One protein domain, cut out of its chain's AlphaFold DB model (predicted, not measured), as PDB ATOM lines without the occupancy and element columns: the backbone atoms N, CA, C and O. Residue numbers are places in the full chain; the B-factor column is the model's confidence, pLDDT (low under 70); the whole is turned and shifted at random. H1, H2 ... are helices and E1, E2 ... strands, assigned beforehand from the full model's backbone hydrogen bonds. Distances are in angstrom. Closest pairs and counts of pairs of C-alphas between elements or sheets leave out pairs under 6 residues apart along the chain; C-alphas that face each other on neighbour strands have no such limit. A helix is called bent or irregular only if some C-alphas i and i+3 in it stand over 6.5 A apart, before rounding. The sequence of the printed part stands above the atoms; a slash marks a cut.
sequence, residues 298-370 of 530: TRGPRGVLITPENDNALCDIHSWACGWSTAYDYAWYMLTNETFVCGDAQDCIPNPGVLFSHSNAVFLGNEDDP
ATOM      1  N   THR A 298      -0.056  72.691  63.484       90.94
ATOM      2  CA  THR A 298       0.803  72.859  64.665       90.94
ATOM      3  C   THR A 298       2.154  72.164  64.565       90.94
ATOM      4  O   THR A 298       3.027  72.404  65.396       90.94
ATOM      5  N   ARG A 299       2.364  71.294  63.572       90.69
ATOM      6  CA  ARG A 299       3.598  70.495  63.464       90.69
ATOM      7  C   ARG A 299       4.509  70.882  62.308       90.69
ATOM      8  O   ARG A 299       5.567  70.274  62.143       90.69
ATOM      9  N   GLY A 300       4.131  71.890  61.529       89.50
ATOM     10  CA  GLY A 300       5.014  72.524  60.555       89.50
ATOM     11  C   GLY A 300       5.905  73.619  61.158       89.50
ATOM     12  O   GLY A 300       5.949  73.813  62.377       89.50
ATOM     13  N   PRO A 301       6.615  74.390  60.311       90.19
ATOM     14  CA  PRO A 301       7.522  75.457  60.746       90.19
ATOM     15  C   PRO A 301       6.871  76.523  61.642       90.19
ATOM     16  O   PRO A 301       7.549  77.118  62.482       90.19
ATOM     17  N   ARG A 302       5.559  76.746  61.490       88.69
ATOM     18  CA  ARG A 302       4.768  77.698  62.288       88.69
ATOM     19  C   ARG A 302       4.648  77.290  63.760       88.69
ATOM     20  O   ARG A 302       4.602  78.148  64.636       88.69
ATOM     21  N   GLY A 303       4.669  75.990  64.043       89.38
ATOM     22  CA  GLY A 303       4.548  75.438  65.389       89.38
ATOM     23  C   GLY A 303       5.852  75.365  66.183       89.38
ATOM     24  O   GLY A 303       5.863  74.804  67.272       89.38
ATOM     25  N   VAL A 304       6.966  75.917  65.684       91.88
ATOM     26  CA  VAL A 304       8.290  75.787  66.331       91.88
ATOM     27  C   VAL A 304       8.341  76.339  67.764       91.88
ATOM     28  O   VAL A 304       9.184  75.923  68.555       91.88
ATOM     29  N   LEU A 305       7.446  77.273  68.100       92.94
ATOM     30  CA  LEU A 305       7.329  77.861  69.436       92.94
ATOM     31  C   LEU A 305       6.384  77.085  70.367       92.94
ATOM     32  O   LEU A 305       6.253  77.465  71.529       92.94
ATOM     33  N   ILE A 306       5.748  76.006  69.899       92.19
ATOM     34  CA  ILE A 306       4.923  75.127  70.733       92.19
ATOM     35  C   ILE A 306       5.863  74.212  71.521       92.19
ATOM     36  O   ILE A 306       6.147  73.075  71.139       92.19
ATOM     37  N   THR A 307       6.403  74.741  72.613       92.12
ATOM     38  CA  THR A 307       7.287  74.007  73.520       92.12
ATOM     39  C   THR A 307       6.816  74.178  74.964       92.12
ATOM     40  O   THR A 307       6.246  75.223  75.286       92.12
ATOM     41  N   PRO A 308       7.059  73.200  75.858       90.44
ATOM     42  CA  PRO A 308       6.612  73.282  77.253       90.44
ATOM     43  C   PRO A 308       7.123  74.523  78.000       90.44
ATOM     44  O   PRO A 308       6.487  75.003  78.934       90.44
ATOM     45  N   GLU A 309       8.269  75.078  77.594       92.25
ATOM     46  CA  GLU A 309       8.820  76.306  78.176       92.25
ATOM     47  C   GLU A 309       7.939  77.535  77.914       92.25
ATOM     48  O   GLU A 309       7.995  78.497  78.679       92.25
ATOM     49  N   ASN A 310       7.121  77.496  76.860       92.25
ATOM     50  CA  ASN A 310       6.258  78.596  76.448       92.25
ATOM     51  C   ASN A 310       4.816  78.473  76.963       92.25
ATOM     52  O   ASN A 310       4.011  79.358  76.673       92.25
ATOM     53  N   ASP A 311       4.482  77.443  77.752       88.38
ATOM     54  CA  ASP A 311       3.102  77.200  78.206       88.38
ATOM     55  C   ASP A 311       2.477  78.402  78.927       88.38
ATOM     56  O   ASP A 311       1.302  78.701  78.740       88.38
ATOM     57  N   ASN A 312       3.273  79.146  79.695       88.56
ATOM     58  CA  ASN A 312       2.810  80.330  80.420       88.56
ATOM     59  C   ASN A 312       3.337  81.655  79.834       88.56
ATOM     60  O   ASN A 312       3.104  82.719  80.406       88.56
ATOM     61  N   ALA A 313       4.043  81.620  78.698       91.50
ATOM     62  CA  ALA A 313       4.727  82.796  78.155       91.50
ATOM     63  C   ALA A 313       3.753  83.920  77.761       91.50
ATOM     64  O   ALA A 313       4.079  85.099  77.889       91.50
ATOM     65  N   LEU A 314       2.532  83.577  77.335       88.94
ATOM     66  CA  LEU A 314       1.514  84.580  77.029       88.94
ATOM     67  C   LEU A 314       1.035  85.311  78.295       88.94
ATOM     68  O   LEU A 314       0.873  86.527  78.253       88.94
ATOM     69  N   CYS A 315       0.879  84.613  79.427       89.69
ATOM     70  CA  CYS A 315       0.550  85.221  80.724       89.69
ATOM     71  C   CYS A 315       1.638  86.194  81.210       89.69
ATOM     72  O   CYS A 315       1.319  87.256  81.750       89.69
ATOM     73  N   ASP A 316       2.915  85.876  80.969       89.50
ATOM     74  CA  ASP A 316       4.038  86.739  81.359       89.50
ATOM     75  C   ASP A 316       4.026  88.092  80.622       89.50
ATOM     76  O   ASP A 316       4.488  89.105  81.157       89.50
ATOM     77  N   ILE A 317       3.476  88.122  79.403       88.69
ATOM     78  CA  ILE A 317       3.327  89.333  78.581       88.69
ATOM     79  C   ILE A 317       1.982  90.017  78.863       88.69
ATOM     80  O   ILE A 317       1.896  91.245  78.933       88.69
ATOM     81  N   HIS A 318       0.932  89.220  79.059       85.88
ATOM     82  CA  HIS A 318      -0.454  89.655  79.128       85.88
ATOM     83  C   HIS A 318      -1.168  89.078  80.349       85.88
ATOM     84  O   HIS A 318      -1.623  87.939  80.351       85.88
ATOM     85  N   SER A 319      -1.388  89.917  81.365       84.88
ATOM     86  CA  SER A 319      -2.062  89.502  82.609       84.88
ATOM     87  C   SER A 319      -3.467  88.892  82.432       84.88
ATOM     88  O   SER A 319      -3.918  88.154  83.302       84.88
ATOM     89  N   TRP A 320      -4.157  89.173  81.319       81.31
ATOM     90  CA  TRP A 320      -5.478  88.611  81.002       81.31
ATOM     91  C   TRP A 320      -5.423  87.146  80.539       81.31
ATOM     92  O   TRP A 320      -6.429  86.444  80.623       81.31
ATOM     93  N   ALA A 321      -4.261  86.680  80.075       78.81
ATOM     94  CA  ALA A 321      -4.051  85.308  79.615       78.81
ATOM     95  C   ALA A 321      -3.694  84.344  80.766       78.81
ATOM     96  O   ALA A 321      -3.609  83.128  80.587       78.81
ATOM     97  N   CYS A 322      -3.472  84.877  81.971       82.75
ATOM     98  CA  CYS A 322      -3.046  84.098  83.124       82.75
ATOM     99  C   CYS A 322      -4.121  83.128  83.617       82.75
ATOM    100  O   CYS A 322      -5.260  83.513  83.876       82.75
ATOM    101  N   GLY A 323      -3.720  81.870  83.811       76.06
ATOM    102  CA  GLY A 323      -4.580  80.793  84.310       76.06
ATOM    103  C   GLY A 323      -5.205  79.914  83.225       76.06
ATOM    104  O   GLY A 323      -5.810  78.904  83.576       76.06
ATOM    105  N   TRP A 324      -5.043  80.260  81.944       76.00
ATOM    106  CA  TRP A 324      -5.564  79.461  80.828       76.00
ATOM    107  C   TRP A 324      -4.652  79.397  79.594       76.00
ATOM    108  O   TRP A 324      -4.871  78.522  78.764       76.00
ATOM    109  N   SER A 325      -3.640  80.269  79.462       82.31
ATOM    110  CA  SER A 325      -2.719  80.238  78.319       82.31
ATOM    111  C   SER A 325      -1.960  78.918  78.191       82.31
ATOM    112  O   SER A 325      -1.561  78.329  79.198       82.31
ATOM    113  N   THR A 326      -1.682  78.534  76.949       87.50
ATOM    114  CA  THR A 326      -0.855  77.384  76.569       87.50
ATOM    115  C   THR A 326       0.269  77.792  75.608       87.50
ATOM    116  O   THR A 326       0.273  78.901  75.059       87.50
ATOM    117  N   ALA A 327       1.208  76.878  75.327       90.69
ATOM    118  CA  ALA A 327       2.255  77.126  74.335       90.69
ATOM    119  C   ALA A 327       1.687  77.320  72.919       90.69
ATOM    120  O   ALA A 327       2.282  78.035  72.112       90.69
ATOM    121  N   TYR A 328       0.520  76.731  72.629       90.56
ATOM    122  CA  TYR A 328      -0.216  76.952  71.383       90.56
ATOM    123  C   TYR A 328      -0.690  78.405  71.279       90.56
ATOM    124  O   TYR A 328      -0.513  79.047  70.248       90.56
ATOM    125  N   ASP A 329      -1.224  78.968  72.357       88.88
ATOM    126  CA  ASP A 329      -1.727  80.345  72.350       88.88
ATOM    127  C   ASP A 329      -0.580  81.357  72.193       88.88
ATOM    128  O   ASP A 329      -0.683  82.323  71.435       88.88
ATOM    129  N   TYR A 330       0.555  81.108  72.860       91.00
ATOM    130  CA  TYR A 330       1.756  81.934  72.716       91.00
ATOM    131  C   TYR A 330       2.348  81.862  71.302       91.00
ATOM    132  O   TYR A 330       2.638  82.896  70.695       91.00
ATOM    133  N   ALA A 331       2.518  80.654  70.756       92.69
ATOM    134  CA  ALA A 331       3.065  80.478  69.416       92.69
ATOM    135  C   ALA A 331       2.165  81.131  68.355       92.69
ATOM    136  O   ALA A 331       2.671  81.850  67.494       92.69
ATOM    137  N   TRP A 332       0.840  80.985  68.476       91.62
ATOM    138  CA  TRP A 332      -0.131  81.683  67.633       91.62
ATOM    139  C   TRP A 332       0.007  83.205  67.726       91.62
ATOM    140  O   TRP A 332       0.068  83.897  66.708       91.62
ATOM    141  N   TYR A 333       0.129  83.745  68.941       90.44
ATOM    142  CA  TYR A 333       0.270  85.187  69.152       90.44
ATOM    143  C   TYR A 333       1.509  85.742  68.438       90.44
ATOM    144  O   TYR A 333       1.429  86.759  67.739       90.44
ATOM    145  N   MET A 334       2.630  85.022  68.524       91.31
ATOM    146  CA  MET A 334       3.859  85.376  67.816       91.31
ATOM    147  C   MET A 334       3.726  85.245  66.290       91.31
ATOM    148  O   MET A 334       4.286  86.074  65.571       91.31
ATOM    149  N   LEU A 335       2.958  84.273  65.777       89.56
ATOM    150  CA  LEU A 335       2.686  84.132  64.335       89.56
ATOM    151  C   LEU A 335       1.945  85.338  63.757       89.56
ATOM    152  O   LEU A 335       2.239  85.764  62.642       89.56
ATOM    153  N   THR A 336       1.038  85.938  64.530       89.44
ATOM    154  CA  THR A 336       0.350  87.181  64.135       89.44
ATOM    155  C   THR A 336       1.217  88.435  64.294       89.44
ATOM    156  O   THR A 336       0.721  89.553  64.136       89.44
ATOM    157  N   ASN A 337       2.501  88.288  64.649       90.31
ATOM    158  CA  ASN A 337       3.389  89.392  65.007       90.31
ATOM    159  C   ASN A 337       2.753  90.314  66.064       90.31
ATOM    160  O   ASN A 337       2.772  91.537  65.929       90.31
ATOM    161  N   GLU A 338       2.136  89.709  67.084       88.69
ATOM    162  CA  GLU A 338       1.499  90.394  68.214       88.69
ATOM    163  C   GLU A 338       0.233  91.207  67.868       88.69
ATOM    164  O   GLU A 338      -0.266  91.965  68.703       88.69
ATOM    165  N   THR A 339      -0.299  91.064  66.647       86.88
ATOM    166  CA  THR A 339      -1.413  91.890  66.143       86.88
ATOM    167  C   THR A 339      -2.782  91.217  66.170       86.88
ATOM    168  O   THR A 339      -3.778  91.902  65.948       86.88
ATOM    169  N   PHE A 340      -2.845  89.908  66.434       85.38
ATOM    170  CA  PHE A 340      -4.055  89.074  66.362       85.38
ATOM    171  C   PHE A 340      -4.687  88.958  64.965       85.38
ATOM    172  O   PHE A 340      -5.688  88.265  64.819       85.38
ATOM    173  N   VAL A 341      -4.121  89.586  63.928       85.94
ATOM    174  CA  VAL A 341      -4.663  89.576  62.561       85.94
ATOM    175  C   VAL A 341      -3.746  88.829  61.592       85.94
ATOM    176  O   VAL A 341      -2.557  88.658  61.844       85.94
ATOM    177  N   CYS A 342      -4.302  88.401  60.457       85.31
ATOM    178  CA  CYS A 342      -3.604  87.561  59.476       85.31
ATOM    179  C   CYS A 342      -2.389  88.213  58.794       85.31
ATOM    180  O   CYS A 342      -1.526  87.508  58.273       85.31
ATOM    181  N   GLY A 343      -2.314  89.547  58.750       83.69
ATOM    182  CA  GLY A 343      -1.299  90.238  57.951       83.69
ATOM    183  C   GLY A 343      -1.355  89.819  56.473       83.69
ATOM    184  O   GLY A 343      -2.431  89.815  55.881       83.69
ATOM    185  N   ASP A 344      -0.204  89.454  55.897       83.06
ATOM    186  CA  ASP A 344      -0.067  89.006  54.498       83.06
ATOM    187  C   ASP A 344      -0.145  87.468  54.324       83.06
ATOM    188  O   ASP A 344       0.059  86.954  53.214       83.06
ATOM    189  N   ALA A 345      -0.410  86.719  55.403       84.31
ATOM    190  CA  ALA A 345      -0.471  85.259  55.374       84.31
ATOM    191  C   ALA A 345      -1.625  84.771  54.478       84.31
ATOM    192  O   ALA A 345      -2.780  85.142  54.676       84.31
ATOM    193  N   GLN A 346      -1.305  83.953  53.472       84.06
ATOM    194  CA  GLN A 346      -2.272  83.471  52.468       84.06
ATOM    195  C   GLN A 346      -3.171  82.345  52.989       84.06
ATOM    196  O   GLN A 346      -4.265  82.119  52.488       84.06
ATOM    197  N   ASP A 347      -2.677  81.631  53.988       85.88
ATOM    198  CA  ASP A 347      -3.259  80.492  54.687       85.88
ATOM    199  C   ASP A 347      -3.946  80.911  55.996       85.88
ATOM    200  O   ASP A 347      -4.142  80.094  56.892       85.88
ATOM    201  N   CYS A 348      -4.286  82.194  56.117       88.75
ATOM    202  CA  CYS A 348      -4.976  82.756  57.263       88.75
ATOM    203  C   CYS A 348      -6.276  83.430  56.834       88.75
ATOM    204  O   CYS A 348      -6.302  84.222  55.890       88.75
ATOM    205  N   ILE A 349      -7.352  83.135  57.556       85.31
ATOM    206  CA  ILE A 349      -8.669  83.726  57.343       85.31
ATOM    207  C   ILE A 349      -8.969  84.665  58.519       85.31
ATOM    208  O   ILE A 349      -8.819  84.264  59.676       85.31
ATOM    209  N   PRO A 350      -9.380  85.921  58.269       75.31
ATOM    210  CA  PRO A 350      -9.855  86.791  59.336       75.31
ATOM    211  C   PRO A 350     -11.230  86.308  59.815       75.31
ATOM    212  O   PRO A 350     -12.151  86.211  59.002       75.31
ATOM    213  N   ASN A 351     -11.398  86.035  61.113       65.69
ATOM    214  CA  ASN A 351     -12.713  85.679  61.650       65.69
ATOM    215  C   ASN A 351     -13.675  86.894  61.580       65.69
ATOM    216  O   ASN A 351     -13.348  87.955  62.132       65.69
ATOM    217  N   PRO A 352     -14.858  86.784  60.941       53.81
ATOM    218  CA  PRO A 352     -15.943  87.748  61.094       53.81
ATOM    219  C   PRO A 352     -16.569  87.597  62.493       53.81
ATOM    220  O   PRO A 352     -17.604  86.966  62.659       53.81
ATOM    221  N   GLY A 353     -15.896  88.163  63.497       50.22
ATOM    222  CA  GLY A 353     -16.134  87.901  64.916       50.22
ATOM    223  C   GLY A 353     -17.600  87.900  65.353       50.22
ATOM    224  O   GLY A 353     -18.345  88.837  65.067       50.22
ATOM    225  N   VAL A 354     -17.970  86.863  66.108       45.03
ATOM    226  CA  VAL A 354     -19.321  86.726  66.672       45.03
ATOM    227  C   VAL A 354     -19.363  86.821  68.199       45.03
ATOM    228  O   VAL A 354     -20.435  87.057  68.726       45.03
ATOM    229  N   LEU A 355     -18.240  86.687  68.924       40.06
ATOM    230  CA  LEU A 355     -18.284  86.604  70.401       40.06
ATOM    231  C   LEU A 355     -17.343  87.541  71.164       40.06
ATOM    232  O   LEU A 355     -17.562  87.821  72.338       40.06
ATOM    233  N   PHE A 356     -16.334  88.108  70.511       43.28
ATOM    234  CA  PHE A 356     -15.503  89.165  71.083       43.28
ATOM    235  C   PHE A 356     -15.141  90.096  69.935       43.28
ATOM    236  O   PHE A 356     -14.849  89.628  68.842       43.28
ATOM    237  N   SER A 357     -15.169  91.408  70.140       40.69
ATOM    238  CA  SER A 357     -14.977  92.450  69.118       40.69
ATOM    239  C   SER A 357     -13.577  92.500  68.462       40.69
ATOM    240  O   SER A 357     -13.117  93.571  68.068       40.69
ATOM    241  N   HIS A 358     -12.878  91.368  68.371       49.84
ATOM    242  CA  HIS A 358     -11.578  91.171  67.751       49.84
ATOM    243  C   HIS A 358     -11.705  90.045  66.720       49.84
ATOM    244  O   HIS A 358     -12.001  88.901  67.053       49.84
ATOM    245  N   SER A 359     -11.481  90.378  65.454       60.66
ATOM    246  CA  SER A 359     -11.340  89.423  64.356       60.66
ATOM    247  C   SER A 359      -9.984  88.722  64.478       60.66
ATOM    248  O   SER A 359      -9.002  89.184  63.889       60.66
ATOM    249  N   ASN A 360      -9.910  87.672  65.296       75.62
ATOM    250  CA  ASN A 360      -8.689  86.889  65.443       75.62
ATOM    251  C   ASN A 360      -8.358  86.143  64.136       75.62
ATOM    252  O   ASN A 360      -9.238  85.737  63.375       75.62
ATOM    253  N   ALA A 361      -7.065  86.003  63.868       86.94
ATOM    254  CA  ALA A 361      -6.500  85.230  62.772       86.94
ATOM    255  C   ALA A 361      -6.775  83.722  62.923       86.94
ATOM    256  O   ALA A 361      -6.391  83.101  63.913       86.94
ATOM    257  N   VAL A 362      -7.370  83.100  61.913       88.12
ATOM    258  CA  VAL A 362      -7.512  81.642  61.858       88.12
ATOM    259  C   VAL A 362      -6.539  81.108  60.824       88.12
ATOM    260  O   VAL A 362      -6.737  81.297  59.625       88.12
ATOM    261  N   PHE A 363      -5.471  80.458  61.275       91.38
ATOM    262  CA  PHE A 363      -4.500  79.822  60.391       91.38
ATOM    263  C   PHE A 363      -4.973  78.425  60.015       91.38
ATOM    264  O   PHE A 363      -5.331  77.635  60.883       91.38
ATOM    265  N   LEU A 364      -4.930  78.098  58.730       91.88
ATOM    266  CA  LEU A 364      -5.231  76.766  58.220       91.88
ATOM    267  C   LEU A 364      -3.944  75.996  57.934       91.88
ATOM    268  O   LEU A 364      -2.906  76.596  57.638       91.88
ATOM    269  N   GLY A 365      -4.008  74.666  58.002       92.75
ATOM    270  CA  GLY A 365      -2.924  73.795  57.546       92.75
ATOM    271  C   GLY A 365      -2.598  74.015  56.061       92.75
ATOM    272  O   GLY A 365      -3.500  74.217  55.242       92.75
ATOM    273  N   ASN A 366      -1.310  73.988  55.712       93.06
ATOM    274  CA  ASN A 366      -0.800  74.254  54.363       93.06
ATOM    275  C   ASN A 366       0.217  73.180  53.898       93.06
ATOM    276  O   ASN A 366       0.417  72.161  54.557       93.06
ATOM    277  N   GLU A 367       0.837  73.363  52.727       93.12
ATOM    278  CA  GLU A 367       1.758  72.370  52.141       93.12
ATOM    279  C   GLU A 367       3.080  72.189  52.908       93.12
ATOM    280  O   GLU A 367       3.680  71.113  52.814       93.12
ATOM    281  N   ASP A 368       3.515  73.199  53.669       92.81
ATOM    282  CA  ASP A 368       4.725  73.152  54.500       92.81
ATOM    283  C   ASP A 368       4.498  72.380  55.811       92.81
ATOM    284  O   ASP A 368       5.457  72.002  56.494       92.81
ATOM    285  N   ASP A 369       3.238  72.113  56.160       94.44
ATOM    286  CA  ASP A 369       2.876  71.301  57.312       94.44
ATOM    287  C   ASP A 369       2.884  69.796  56.968       94.44
ATOM    288  O   ASP A 369       2.525  69.373  55.857       94.44
ATOM    289  N   PRO A 370       3.267  68.922  57.917       95.25
ATOM    290  CA  PRO A 370       3.148  67.482  57.729       95.25
ATOM    291  C   PRO A 370       1.674  67.043  57.685       95.25
ATOM    292  O   PRO A 370       0.772  67.757  58.122       95.25
TER     293      PRO A 370
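What this domain is: This is residues 298 to 370 of the 530 residues of the protein "TonB-dependent receptor" of SAR86 cluster bacterium SAR86B (UniProt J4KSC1). With little regular structure, loops join a thin hairpin of two short strands, E1 and E2, to three short helices, with H1 and H2 packed on H3. The 73 printed residues hold H1, H2, H3, E1, E2 in chain order, a mixed class with only 26 residues in named elements. The whole is compact, radius of gyration of the C-alphas 12.6 A, spanning 32 by 31 by 17 A.

Where its parts are: E1 is residues 348 to 350; E2, residues 361 to 364, ends at C-alpha (-5.231, 76.766, 58.220). H3, residues 327 to 335, is 12.2 A long. H1, residues 301 to 305, begins at C-alpha (7.522, 75.457, 60.746) and is irregular: C-alphas 302 and 305 are 7.6 A apart. H2 is residues 313 to 317.

How they stand to each other: The hairpin E1 and E2 is antiparallel, at 145 degrees; N 349 and O 362 are within hydrogen-bond range, 2.8 A. H3 and E2 are near each other. H3 touches H1, closest C-alphas Leu 305 and Ala 331, 5.0 A, and H2, Leu 314 and Tyr 330, 5.1 A. Every O i to N i+4 pair is within range in H2 and H3; H1 has 0 of 1, and 1 of 2 O i to N i+3.

The domain as a whole: The printed part has no cut. The link H3 to E1 is long, 12 residues. Residues 351 to 359 have pLDDT under 70.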